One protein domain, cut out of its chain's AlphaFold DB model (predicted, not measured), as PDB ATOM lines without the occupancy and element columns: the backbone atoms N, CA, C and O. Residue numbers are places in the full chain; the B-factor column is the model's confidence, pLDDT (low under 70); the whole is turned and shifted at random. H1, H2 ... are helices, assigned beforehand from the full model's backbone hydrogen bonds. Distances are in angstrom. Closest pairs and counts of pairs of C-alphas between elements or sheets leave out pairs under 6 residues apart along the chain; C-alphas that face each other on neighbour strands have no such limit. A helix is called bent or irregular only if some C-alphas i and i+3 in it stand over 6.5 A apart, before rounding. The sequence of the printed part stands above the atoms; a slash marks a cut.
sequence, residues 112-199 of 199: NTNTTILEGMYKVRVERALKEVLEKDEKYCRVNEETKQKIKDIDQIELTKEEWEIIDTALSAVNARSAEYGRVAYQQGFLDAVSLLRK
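This is residues 112 to 199 of the 199 residues of an uncharacterized protein of Mediterraneibacter sp. SW178 (UniProt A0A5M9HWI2). Three helices make an open, three-sided frame: the kinked H1 crosses the long H3 near H3's last third, H2 sets off from the end of H1 at a corner, and a five-residue link turns the chain back into H3, which makes the long side. The middle of the frame, between H2 and H3, is empty, and H3 runs on past the crossing with H1 as an arm. The printed part has 88 residues, with three named helices in the order H1, H2, H3 and no named strand; the class is all helix. The whole is only just loose, close to extended, with a radius of gyration of the C-alphas of 17.9 A, and its C-alphas span 58 by 30 by 19 A.

H1, residues 113 to 136, has a kink of 44 degrees near residue 126. It is irregular, but only just: C-alphas 127 and 130 are 6.6 A apart, and its line is a rough one. A tight link of one residue leads to H2, residues 138 to 155. H1 and H2 only just touch, only at the corner by their link, with 3 pairs of C-alphas within 8 A, made by residues 134 to 135 of H1 and 140 to 141 of H2 alone. The closest C-alphas there are those of Leu 134 and Tyr 140, 6.4 A apart, and the two lines are about perpendicular at 78 degrees. A tight link of five residues leads to H3, residues 161 to 197. H2 and H3 are apart, with no C-alpha of the one within 8 A of the other. H1 and H3 touch, with residues 119 to 126 of H1 and 183 to 190 of H3 alone. Their closest C-alphas are those of Tyr 122 and Gln 187, 6.5 A apart, and they run opposite ways at a steep tilt of 64 degrees. In H2 and H3 every O i to N i+4 pair is within hydrogen-bond range; in H1, 17 of 20 are.

H1 begins with C-alpha 113 at (135.640, 113.274, 142.375) and measures 34.1 A from first to last C-alpha. H2 measures 26.1 A and begins with C-alpha 138 at (170.717, 100.583, 137.219). H3, the longest helix with 37 residues, measures 54.0 A and ends with C-alpha 197 at (147.228, 102.775, 153.884).

The outline is elongated; the two C-alphas farthest apart are those of Glu 158 and Lys 199, at 59.4 A. Residues 135 to 143, of which 138 to 143 belong to H2, residues 145 to 150 of H2 and residues 172 to 181 of H3 stand free. The printed part has no cut, and both links are tight. The mean pLDDT of the printed part is 80.3; it is under 70 at residues 112 to 129, 194 to 195 and 197 to 199, the last being the chain's last residue.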
ATOM      1  N   ASN A 112     133.670 108.992 140.847       45.44
ATOM      2  CA  ASN A 112     134.038 109.724 142.065       45.44
ATOM      3  C   ASN A 112     135.093 110.845 141.899       45.44
ATOM      4  O   ASN A 112     136.207 110.576 141.465       45.44
ATOM      5  N   THR A 113     134.783 112.065 142.357       44.88
ATOM      6  CA  THR A 113     135.640 113.274 142.375       44.88
ATOM      7  C   THR A 113     137.045 113.050 142.962       44.88
ATOM      8  O   THR A 113     137.999 113.712 142.557       44.88
ATOM      9  N   ASN A 114     137.204 112.085 143.875       49.78
ATOM     10  CA  ASN A 114     138.509 111.696 144.421       49.78
ATOM     11  C   ASN A 114     139.434 111.081 143.356       49.78
ATOM     12  O   ASN A 114     140.650 111.241 143.431       49.78
ATOM     13  N   THR A 115     138.867 110.412 142.351       47.22
ATOM     14  CA  THR A 115     139.594 109.781 141.237       47.22
ATOM     15  C   THR A 115     140.277 110.843 140.379       47.22
ATOM     16  O   THR A 115     141.470 110.732 140.130       47.22
ATOM     17  N   THR A 116     139.584 111.940 140.058       55.25
ATOM     18  CA  THR A 116     140.124 113.051 139.251       55.25
ATOM     19  C   THR A 116     141.254 113.811 139.962       55.25
ATOM     20  O   THR A 116     142.199 114.279 139.331       55.25
ATOM     21  N   ILE A 117     141.204 113.909 141.295       54.16
ATOM     22  CA  ILE A 117     142.270 114.531 142.099       54.16
ATOM     23  C   ILE A 117     143.496 113.616 142.181       54.16
ATOM     24  O   ILE A 117     144.621 114.072 141.969       54.16
ATOM     25  N   LEU A 118     143.287 112.321 142.446       58.28
ATOM     26  CA  LEU A 118     144.354 111.317 142.424       58.28
ATOM     27  C   LEU A 118     145.007 111.251 141.036       58.28
ATOM     28  O   LEU A 118     146.229 111.164 140.952       58.28
ATOM     29  N   GLU A 119     144.227 111.377 139.963       57.84
ATOM     30  CA  GLU A 119     144.714 111.481 138.584       57.84
ATOM     31  C   GLU A 119     145.551 112.748 138.357       57.84
ATOM     32  O   GLU A 119     146.640 112.680 137.785       57.84
ATOM     33  N   GLY A 120     145.119 113.903 138.873       56.66
ATOM     34  CA  GLY A 120     145.927 115.127 138.848       56.66
ATOM     35  C   GLY A 120     147.283 114.958 139.550       56.66
ATOM     36  O   GLY A 120     148.321 115.351 139.013       56.66
ATOM     37  N   MET A 121     147.300 114.310 140.720       59.16
ATOM     38  CA  MET A 121     148.529 114.025 141.475       59.16
ATOM     39  C   MET A 121     149.433 112.999 140.776       59.16
ATOM     40  O   MET A 121     150.656 113.164 140.765       59.16
ATOM     41  N   TYR A 122     148.841 111.961 140.177       62.59
ATOM     42  CA  TYR A 122     149.539 110.954 139.374       62.59
ATOM     43  C   TYR A 122     150.286 111.620 138.210       62.59
ATOM     44  O   TYR A 122     151.486 111.393 138.048       62.59
ATOM     45  N   LYS A 123     149.612 112.493 137.451       59.41
ATOM     46  CA  LYS A 123     150.171 113.120 136.248       59.41
ATOM     47  C   LYS A 123     151.418 113.951 136.562       59.41
ATOM     48  O   LYS A 123     152.468 113.746 135.956       59.41
ATOM     49  N   VAL A 124     151.347 114.808 137.586       61.75
ATOM     50  CA  VAL A 124     152.483 115.644 138.020       61.75
ATOM     51  C   VAL A 124     153.667 114.796 138.500       61.75
ATOM     52  O   VAL A 124     154.828 115.144 138.260       61.75
ATOM     53  N   ARG A 125     153.407 113.671 139.180       60.25
ATOM     54  CA  ARG A 125     154.472 112.790 139.676       60.25
ATOM     55  C   ARG A 125     155.107 111.935 138.589       60.25
ATOM     56  O   ARG A 125     156.319 111.740 138.645       60.25
ATOM     57  N   VAL A 126     154.349 111.467 137.603       61.62
ATOM     58  CA  VAL A 126     154.921 110.761 136.447       61.62
ATOM     59  C   VAL A 126     155.835 111.680 135.640       61.62
ATOM     60  O   VAL A 126     156.921 111.264 135.251       61.62
ATOM     61  N   GLU A 127     155.472 112.950 135.471       60.53
ATOM     62  CA  GLU A 127     156.304 113.903 134.725       60.53
ATOM     63  C   GLU A 127     157.611 114.276 135.450       60.53
ATOM     64  O   GLU A 127     158.618 114.550 134.795       60.53
ATOM     65  N   ARG A 128     157.627 114.284 136.791       64.62
ATOM     66  CA  ARG A 128     158.789 114.744 137.582       64.62
ATOM     67  C   ARG A 128     159.502 113.631 138.346       64.62
ATOM     68  O   ARG A 128     160.684 113.392 138.129       64.62
ATOM     69  N   ALA A 129     158.789 112.938 139.228       67.06
ATOM     70  CA  ALA A 129     159.383 111.982 140.160       67.06
ATOM     71  C   ALA A 129     159.778 110.664 139.484       67.06
ATOM     72  O   ALA A 129     160.803 110.080 139.830       67.06
ATOM     73  N   LEU A 130     158.995 110.190 138.506       72.44
ATOM     74  CA  LEU A 130     159.320 108.943 137.810       72.44
ATOM     75  C   LEU A 130     160.640 109.064 137.043       72.44
ATOM     76  O   LEU A 130     161.453 108.147 137.101       72.44
ATOM     77  N   LYS A 131     160.888 110.204 136.390       73.81
ATOM     78  CA  LYS A 131     162.145 110.455 135.677       73.81
ATOM     79  C   LYS A 131     163.364 110.283 136.591       73.81
ATOM     80  O   LYS A 131     164.289 109.566 136.230       73.81
ATOM     81  N   GLU A 132     163.334 110.864 137.787       77.44
ATOM     82  CA  GLU A 132     164.433 110.748 138.755       77.44
ATOM     83  C   GLU A 132     164.658 109.308 139.241       77.44
ATOM     84  O   GLU A 132     165.793 108.913 139.507       77.44
ATOM     85  N   VAL A 133     163.587 108.521 139.386       83.88
ATOM     86  CA  VAL A 133     163.683 107.100 139.760       83.88
ATOM     87  C   VAL A 133     164.297 106.291 138.622       83.88
ATOM     88  O   VAL A 133     165.207 105.501 138.862       83.88
ATOM     89  N   LEU A 134     163.840 106.520 137.389       85.12
ATOM     90  CA  LEU A 134     164.358 105.845 136.201       85.12
ATOM     91  C   LEU A 134     165.850 106.126 135.989       85.12
ATOM     92  O   LEU A 134     166.590 105.212 135.652       85.12
ATOM     93  N   GLU A 135     166.307 107.355 136.236       86.19
ATOM     94  CA  GLU A 135     167.727 107.725 136.128       86.19
ATOM     95  C   GLU A 135     168.620 107.034 137.173       86.19
ATOM     96  O   GLU A 135     169.817 106.856 136.944       86.19
ATOM     97  N   LYS A 136     168.053 106.626 138.315       90.31
ATOM     98  CA  LYS A 136     168.780 105.964 139.410       90.31
ATOM     99  C   LYS A 136     168.716 104.439 139.346       90.31
ATOM    100  O   LYS A 136     169.546 103.780 139.968       90.31
ATOM    101  N   ASP A 137     167.749 103.867 138.633       94.38
ATOM    102  CA  ASP A 137     167.599 102.418 138.526       94.38
ATOM    103  C   ASP A 137     168.608 101.830 137.523       94.38
ATOM    104  O   ASP A 137     168.483 101.969 136.306       94.38
ATOM    105  N   GLU A 138     169.630 101.141 138.038       95.50
ATOM    106  CA  GLU A 138     170.717 100.583 137.219       95.50
ATOM    107  C   GLU A 138     170.233  99.577 136.168       95.50
ATOM    108  O   GLU A 138     170.852  99.420 135.108       95.50
ATOM    109  N   LYS A 139     169.152  98.846 136.459       96.62
ATOM    110  CA  LYS A 139     168.615  97.836 135.547       96.62
ATOM    111  C   LYS A 139     167.906  98.513 134.380       96.62
ATOM    112  O   LYS A 139     168.164  98.145 133.234       96.62
ATOM    113  N   TYR A 140     167.070  99.507 134.660       93.12
ATOM    114  CA  TYR A 140     166.408 100.324 133.656       93.12
ATOM    115  C   TYR A 140     167.427 101.056 132.789       93.12
ATOM    116  O   TYR A 140     167.375 100.924 131.569       93.12
ATOM    117  N   CYS A 141     168.397 101.750 133.394       93.81
ATOM    118  CA  CYS A 141     169.435 102.470 132.657       93.81
ATOM    119  C   CYS A 141     170.189 101.554 131.686       93.81
ATOM    120  O   CYS A 141     170.363 101.904 130.522       93.81
ATOM    121  N   ARG A 142     170.564 100.345 132.118       96.75
ATOM    122  CA  ARG A 142     171.245  99.361 131.263       96.75
ATOM    123  C   ARG A 142     170.401  98.932 130.064       96.75
ATOM    124  O   ARG A 142     170.900  98.939 128.944       96.75
ATOM    125  N   VAL A 143     169.137  98.574 130.297       95.94
ATOM    126  CA  VAL A 143     168.215  98.167 129.224       95.94
ATOM    127  C   VAL A 143     167.956  99.336 128.271       95.94
ATOM    128  O   VAL A 143     167.979  99.151 127.061       95.94
ATOM    129  N   ASN A 144     167.777 100.547 128.798       93.44
ATOM    130  CA  ASN A 144     167.533 101.752 128.014       93.44
ATOM    131  C   ASN A 144     168.728 102.121 127.117       93.44
ATOM    132  O   ASN A 144     168.534 102.469 125.954       93.44
ATOM    133  N   GLU A 145     169.962 102.016 127.619       95.31
ATOM    134  CA  GLU A 145     171.155 102.230 126.792       95.31
ATOM    135  C   GLU A 145     171.314 101.150 125.712       95.31
ATOM    136  O   GLU A 145     171.619 101.476 124.564       95.31
ATOM    137  N   GLU A 146     171.024  99.881 126.022       96.50
ATOM    138  CA  GLU A 146     171.004  98.810 125.016       96.50
ATOM    139  C   GLU A 146     169.950  99.074 123.927       96.50
ATOM    140  O   GLU A 146     170.227  98.916 122.737       96.50
ATOM    141  N   THR A 147     168.751  99.525 124.309       93.44
ATOM    142  CA  THR A 147     167.691  99.912 123.369       93.44
ATOM    143  C   THR A 147     168.137 101.060 122.466       93.44
ATOM    144  O   THR A 147     167.983 100.963 121.249       93.44
ATOM    145  N   LYS A 148     168.733 102.122 123.025       93.25
ATOM    146  CA  LYS A 148     169.266 103.241 122.232       93.25
ATOM    147  C   LYS A 148     170.337 102.785 121.251       93.25
ATOM    148  O   LYS A 148     170.365 103.274 120.126       93.25
ATOM    149  N   GLN A 149     171.213 101.869 121.663       95.50
ATOM    150  CA  GLN A 149     172.250 101.353 120.779       95.50
ATOM    151  C   GLN A 149     171.644 100.569 119.613       95.50
ATOM    152  O   GLN A 149     171.966 100.856 118.468       95.50
ATOM    153  N   LYS A 150     170.686  99.677 119.882       93.31
ATOM    154  CA  LYS A 150     169.985  98.923 118.831       93.31
ATOM    155  C   LYS A 150     169.246  99.826 117.843       93.31
ATOM    156  O   LYS A 150     169.230  99.527 116.657       93.31
ATOM    157  N   ILE A 151     168.660 100.930 118.311       90.69
ATOM    158  CA  ILE A 151     168.025 101.923 117.431       90.69
ATOM    159  C   ILE A 151     169.078 102.609 116.546       90.69
ATOM    160  O   ILE A 151     168.872 102.721 115.345       90.69
ATOM    161  N   LYS A 152     170.241 102.985 117.092       90.56
ATOM    162  CA  LYS A 152     171.344 103.548 116.289       90.56
ATOM    163  C   LYS A 152     171.901 102.569 115.262       90.56
ATOM    164  O   LYS A 152     172.389 102.998 114.222       90.56
ATOM    165  N   ASP A 153     171.884 101.275 115.561       92.25
ATOM    166  CA  ASP A 153     172.344 100.257 114.618       92.25
ATOM    167  C   ASP A 153     171.399 100.176 113.404       92.25
ATOM    168  O   ASP A 153     171.867  99.933 112.297       92.25
ATOM    169  N   ILE A 154     170.098 100.454 113.579       88.38
ATOM    170  CA  ILE A 154     169.126 100.566 112.474       88.38
ATOM    171  C   ILE A 154     169.476 101.750 111.564       88.38
ATOM    172  O   ILE A 154     169.434 101.603 110.345       88.38
ATOM    173  N   ASP A 155     169.891 102.887 112.133       84.19
ATOM    174  CA  ASP A 155     170.289 104.076 111.362       84.19
ATOM    175  C   ASP A 155     171.535 103.848 110.487       84.19
ATOM    176  O   ASP A 155     171.788 104.601 109.549       84.19
ATOM    177  N   GLN A 156     172.339 102.826 110.797       88.31
ATOM    178  CA  GLN A 156     173.548 102.477 110.040       88.31
ATOM    179  C   GLN A 156     173.271 101.539 108.859       88.31
ATOM    180  O   GLN A 156     174.179 101.265 108.073       88.31
ATOM    181  N   ILE A 157     172.044 101.031 108.729       90.44
ATOM    182  CA  ILE A 157     171.637 100.164 107.622       90.44
ATOM    183  C   ILE A 157     171.183 101.048 106.453       90.44
ATOM    184  O   ILE A 157     170.389 101.971 106.632       90.44
ATOM    185  N   GLU A 158     171.645 100.749 105.234       87.81
ATOM    186  CA  GLU A 158     171.119 101.371 104.011       87.81
ATOM    187  C   GLU A 158     169.719 100.823 103.700       87.81
ATOM    188  O   GLU A 158     169.544  99.908 102.897       87.81
ATOM    189  N   LEU A 159     168.716 101.371 104.386       89.88
ATOM    190  CA  LEU A 159     167.307 101.080 104.149       89.88
ATOM    191  C   LEU A 159     166.758 101.960 103.027       89.88
ATOM    192  O   LEU A 159     167.105 103.139 102.895       89.88
ATOM    193  N   THR A 160     165.840 101.408 102.240       93.06
ATOM    194  CA  THR A 160     165.019 102.226 101.347       93.06
ATOM    195  C   THR A 160     164.070 103.104 102.162       93.06
ATOM    196  O   THR A 160     163.747 102.819 103.316       93.06
ATOM    197  N   LYS A 161     163.571 104.181 101.546       92.19
ATOM    198  CA  LYS A 161     162.621 105.089 102.200       92.19
ATOM    199  C   LYS A 161     161.368 104.357 102.710       92.19
ATOM    200  O   LYS A 161     160.909 104.641 103.809       92.19
ATOM    201  N   GLU A 162     160.842 103.415 101.927       94.56
ATOM    202  CA  GLU A 162     159.648 102.636 102.281       94.56
ATOM    203  C   GLU A 162     159.908 101.700 103.472       94.56
ATOM    204  O   GLU A 162     159.087 101.618 104.383       94.56
ATOM    205  N   GLU A 163     161.069 101.041 103.521       93.81
ATOM    206  CA  GLU A 163     161.461 100.208 104.668       93.81
ATOM    207  C   GLU A 163     161.655 101.042 105.937       93.81
ATOM    208  O   GLU A 163     161.239 100.629 107.022       93.81
ATOM    209  N   TRP A 164     162.240 102.236 105.801       93.00
ATOM    210  CA  TRP A 164     162.434 103.157 106.917       93.00
ATOM    211  C   TRP A 164     161.094 103.639 107.488       93.00
ATOM    212  O   TRP A 164     160.898 103.594 108.699       93.00
ATOM    213  N   GLU A 165     160.134 104.011 106.633       93.62
ATOM    214  CA  GLU A 165     158.782 104.410 107.059       93.62
ATOM    215  C   GLU A 165     158.044 103.279 107.800       93.62
ATOM    216  O   GLU A 165     157.370 103.534 108.803       93.62
ATOM    217  N   ILE A 166     158.196 102.021 107.365       95.00
ATOM    218  CA  ILE A 166     157.604 100.859 108.052       95.00
ATOM    219  C   ILE A 166     158.209 100.685 109.451       95.00
ATOM    220  O   ILE A 166     157.473 100.482 110.423       95.00
ATOM    221  N   ILE A 167     159.538 100.766 109.565       93.06
ATOM    222  CA  ILE A 167     160.244 100.603 110.841       93.06
ATOM    223  C   ILE A 167     159.908 101.750 111.798       93.06
ATOM    224  O   ILE A 167     159.565 101.488 112.951       93.06
ATOM    225  N   ASP A 168     159.943 102.995 111.329       90.44
ATOM    226  CA  ASP A 168     159.622 104.173 112.138       90.44
ATOM    227  C   ASP A 168     158.177 104.135 112.653       90.44
ATOM    228  O   ASP A 168     157.923 104.342 113.845       90.44
ATOM    229  N   THR A 169     157.230 103.745 111.793       95.50
ATOM    230  CA  THR A 169     155.826 103.550 112.185       95.50
ATOM    231  C   THR A 169     155.701 102.485 113.279       95.50
ATOM    232  O   THR A 169     154.992 102.684 114.270       95.50
ATOM    233  N   ALA A 170     156.406 101.358 113.137       95.44
ATOM    234  CA  ALA A 170     156.380 100.285 114.125       95.44
ATOM    235  C   ALA A 170     157.005 100.712 115.466       95.44
ATOM    236  O   ALA A 170     156.414 100.467 116.521       95.44
ATOM    237  N   LEU A 171     158.162 101.381 115.443       92.19
ATOM    238  CA  LEU A 171     158.825 101.901 116.644       92.19
ATOM    239  C   LEU A 171     157.963 102.952 117.348       92.19
ATOM    240  O   LEU A 171     157.796 102.892 118.567       92.19
ATOM    241  N   SER A 172     157.345 103.856 116.591       92.00
ATOM    242  CA  SER A 172     156.411 104.857 117.110       92.00
ATOM    243  C   SER A 172     155.204 104.211 117.795       92.00
ATOM    244  O   SER A 172     154.858 104.584 118.919       92.00
ATOM    245  N   ALA A 173     154.607 103.183 117.185       93.94
ATOM    246  CA  ALA A 173     153.503 102.435 117.788       93.94
ATOM    247  C   ALA A 173     153.924 101.706 119.079       93.94
ATOM    248  O   ALA A 173     153.188 101.704 120.070       93.94
ATOM    249  N   VAL A 174     155.125 101.115 119.104       92.25
ATOM    250  CA  VAL A 174     155.679 100.464 120.303       92.25
ATOM    251  C   VAL A 174     155.948 101.478 121.414       92.25
ATOM    252  O   VAL A 174     155.628 101.196 122.572       92.25
ATOM    253  N   ASN A 175     156.487 102.652 121.084       88.88
ATOM    254  CA  ASN A 175     156.742 103.725 122.043       88.88
ATOM    255  C   ASN A 175     155.438 104.257 122.642       88.88
ATOM    256  O   ASN A 175     155.327 104.338 123.865       88.88
ATOM    257  N   ALA A 176     154.428 104.521 121.808       87.06
ATOM    258  CA  ALA A 176     153.105 104.944 122.263       87.06
ATOM    259  C   ALA A 176     152.481 103.911 123.217       87.06
ATOM    260  O   ALA A 176     152.055 104.250 124.322       87.06
ATOM    261  N   ARG A 177     152.513 102.623 122.846       94.19
ATOM    262  CA  ARG A 177     152.028 101.536 123.707       94.19
ATOM    263  C   ARG A 177     152.798 101.454 125.027       94.19
ATOM    264  O   ARG A 177     152.199 101.213 126.071       94.19
ATOM    265  N   SER A 178     154.121 101.609 124.991       88.00
ATOM    266  CA  SER A 178     154.975 101.503 126.182       88.00
ATOM    267  C   SER A 178     154.759 102.675 127.141       88.00
ATOM    268  O   SER A 178     154.725 102.466 128.353       88.00
ATOM    269  N   ALA A 179     154.542 103.881 126.610       82.00
ATOM    270  CA  ALA A 179     154.168 105.053 127.395       82.00
ATOM    271  C   ALA A 179     152.820 104.845 128.106       82.00
ATOM    272  O   ALA A 179     152.733 105.041 129.319       82.00
ATOM    273  N   GLU A 180     151.799 104.358 127.390       83.50
ATOM    274  CA  GLU A 180     150.495 104.047 127.990       83.50
ATOM    275  C   GLU A 180     150.584 102.933 129.037       83.50
ATOM    276  O   GLU A 180     150.006 103.051 130.118       83.50
ATOM    277  N   TYR A 181     151.364 101.879 128.777       86.44
ATOM    278  CA  TYR A 181     151.602 100.832 129.770       86.44
ATOM    279  C   TYR A 181     152.242 101.399 131.045       86.44
ATOM    280  O   TYR A 181     151.778 101.104 132.145       86.44
ATOM    281  N   GLY A 182     153.275 102.237 130.907       83.75
ATOM    282  CA  GLY A 182     153.939 102.882 132.040       83.75
ATOM    283  C   GLY A 182     152.978 103.743 132.862       83.75
ATOM    284  O   GLY A 182     152.950 103.634 134.089       83.75
ATOM    285  N   ARG A 183     152.136 104.533 132.189       79.50
ATOM    286  CA  ARG A 183     151.079 105.325 132.824       79.50
ATOM    287  C   ARG A 183     150.110 104.454 133.630       79.50
ATOM    288  O   ARG A 183     149.890 104.735 134.807       79.50
ATOM    289  N   VAL A 184     149.535 103.417 133.019       80.94
ATOM    290  CA  VAL A 184     148.524 102.556 133.663       80.94
ATOM    291  C   VAL A 184     149.145 101.774 134.822       80.94
ATOM    292  O   VAL A 184     148.566 101.728 135.906       80.94
ATOM    293  N   ALA A 185     150.344 101.213 134.643       83.75
ATOM    294  CA  ALA A 185     151.044 100.478 135.696       83.75
ATOM    295  C   ALA A 185     151.354 101.368 136.911       83.75
ATOM    296  O   ALA A 185     151.153 100.951 138.052       83.75
ATOM    297  N   TYR A 186     151.793 102.610 136.678       80.50
ATOM    298  CA  TYR A 186     152.035 103.571 137.753       80.50
ATOM    299  C   TYR A 186     150.735 103.968 138.463       80.50
ATOM    300  O   TYR A 186     150.687 103.978 139.694       80.50
ATOM    301  N   GLN A 187     149.674 104.273 137.705       74.12
ATOM    302  CA  GLN A 187     148.361 104.616 138.256       74.12
ATOM    303  C   GLN A 187     147.829 103.492 139.153       74.12
ATOM    304  O   GLN A 187     147.415 103.753 140.282       74.12
ATOM    305  N   GLN A 188     147.902 102.242 138.689       79.31
ATOM    306  CA  GLN A 188     147.475 101.087 139.472       79.31
ATOM    307  C   GLN A 188     148.319 100.916 140.741       79.31
ATOM    308  O   GLN A 188     147.758 100.810 141.827       79.31
ATOM    309  N   GLY A 189     149.652 100.975 140.641       80.75
ATOM    310  CA  GLY A 189     150.530 100.843 141.809       80.75
ATOM    311  C   GLY A 189     150.300 101.932 142.865       80.75
ATOM    312  O   GLY A 189     150.370 101.670 144.066       80.75
ATOM    313  N   PHE A 190     149.970 103.151 142.436       73.75
ATOM    314  CA  PHE A 190     149.601 104.236 143.342       73.75
ATOM    315  C   PHE A 190     148.266 103.971 144.054       73.75
ATOM    316  O   PHE A 190     148.174 104.151 145.269       73.75
ATOM    317  N   LEU A 191     147.247 103.497 143.328       73.62
ATOM    318  CA  LEU A 191     145.962 103.103 143.917       73.62
ATOM    319  C   LEU A 191     146.120 101.938 144.903       73.62
ATOM    320  O   LEU A 191     145.533 101.970 145.987       73.62
ATOM    321  N   ASP A 192     146.957 100.955 144.573       79.44
ATOM    322  CA  ASP A 192     147.272  99.832 145.454       79.44
ATOM    323  C   ASP A 192     147.920 100.330 146.755       79.44
ATOM    324  O   ASP A 192     147.495  99.939 147.844       79.44
ATOM    325  N   ALA A 193     148.874 101.266 146.676       76.25
ATOM    326  CA  ALA A 193     149.499 101.877 147.849       76.25
ATOM    327  C   ALA A 193     148.491 102.631 148.733       76.25
ATOM    328  O   ALA A 193     148.475 102.439 149.949       76.25
ATOM    329  N   VAL A 194     147.602 103.437 148.139       66.00
ATOM    330  CA  VAL A 194     146.518 104.112 148.880       66.00
ATOM    331  C   VAL A 194     145.602 103.092 149.561       66.00
ATOM    332  O   VAL A 194     145.203 103.285 150.709       66.00
ATOM    333  N   SER A 195     145.295 101.981 148.887       69.50
ATOM    334  CA  SER A 195     144.453 100.921 149.450       69.50
ATOM    335  C   SER A 195     145.086 100.240 150.670       69.50
ATOM    336  O   SER A 195     144.370  99.887 151.609       69.50
ATOM    337  N   LEU A 196     146.418 100.096 150.680       76.50
ATOM    338  CA  LEU A 196     147.176  99.526 151.795       76.50
ATOM    339  C   LEU A 196     147.199 100.450 153.016       76.50
ATOM    340  O   LEU A 196     147.153  99.952 154.134       76.50
ATOM    341  N   LEU A 197     147.221 101.770 152.810       68.25
ATOM    342  CA  LEU A 197     147.228 102.775 153.884       68.25
ATOM    343  C   LEU A 197     145.872 102.944 154.585       68.25
ATOM    344  O   LEU A 197     145.792 103.595 155.621       68.25
ATOM    345  N   ARG A 198     144.796 102.391 154.018       58.19
ATOM    346  CA  ARG A 198     143.435 102.456 154.574       58.19
ATOM    347  C   ARG A 198     143.109 101.276 155.507       58.19
ATOM    348  O   ARG A 198     141.949 101.109 155.881       58.19
ATOM    349  N   LYS A 199     144.089 100.425 155.817       45.44
ATOM    350  CA  LYS A 199     143.991  99.331 156.793       45.44
ATOM    351  C   LYS A 199     144.686  99.720 158.086       45.44
ATOM    352  O   LYS A 199     144.166  99.297 159.137       45.44
TER     353      LYS A 199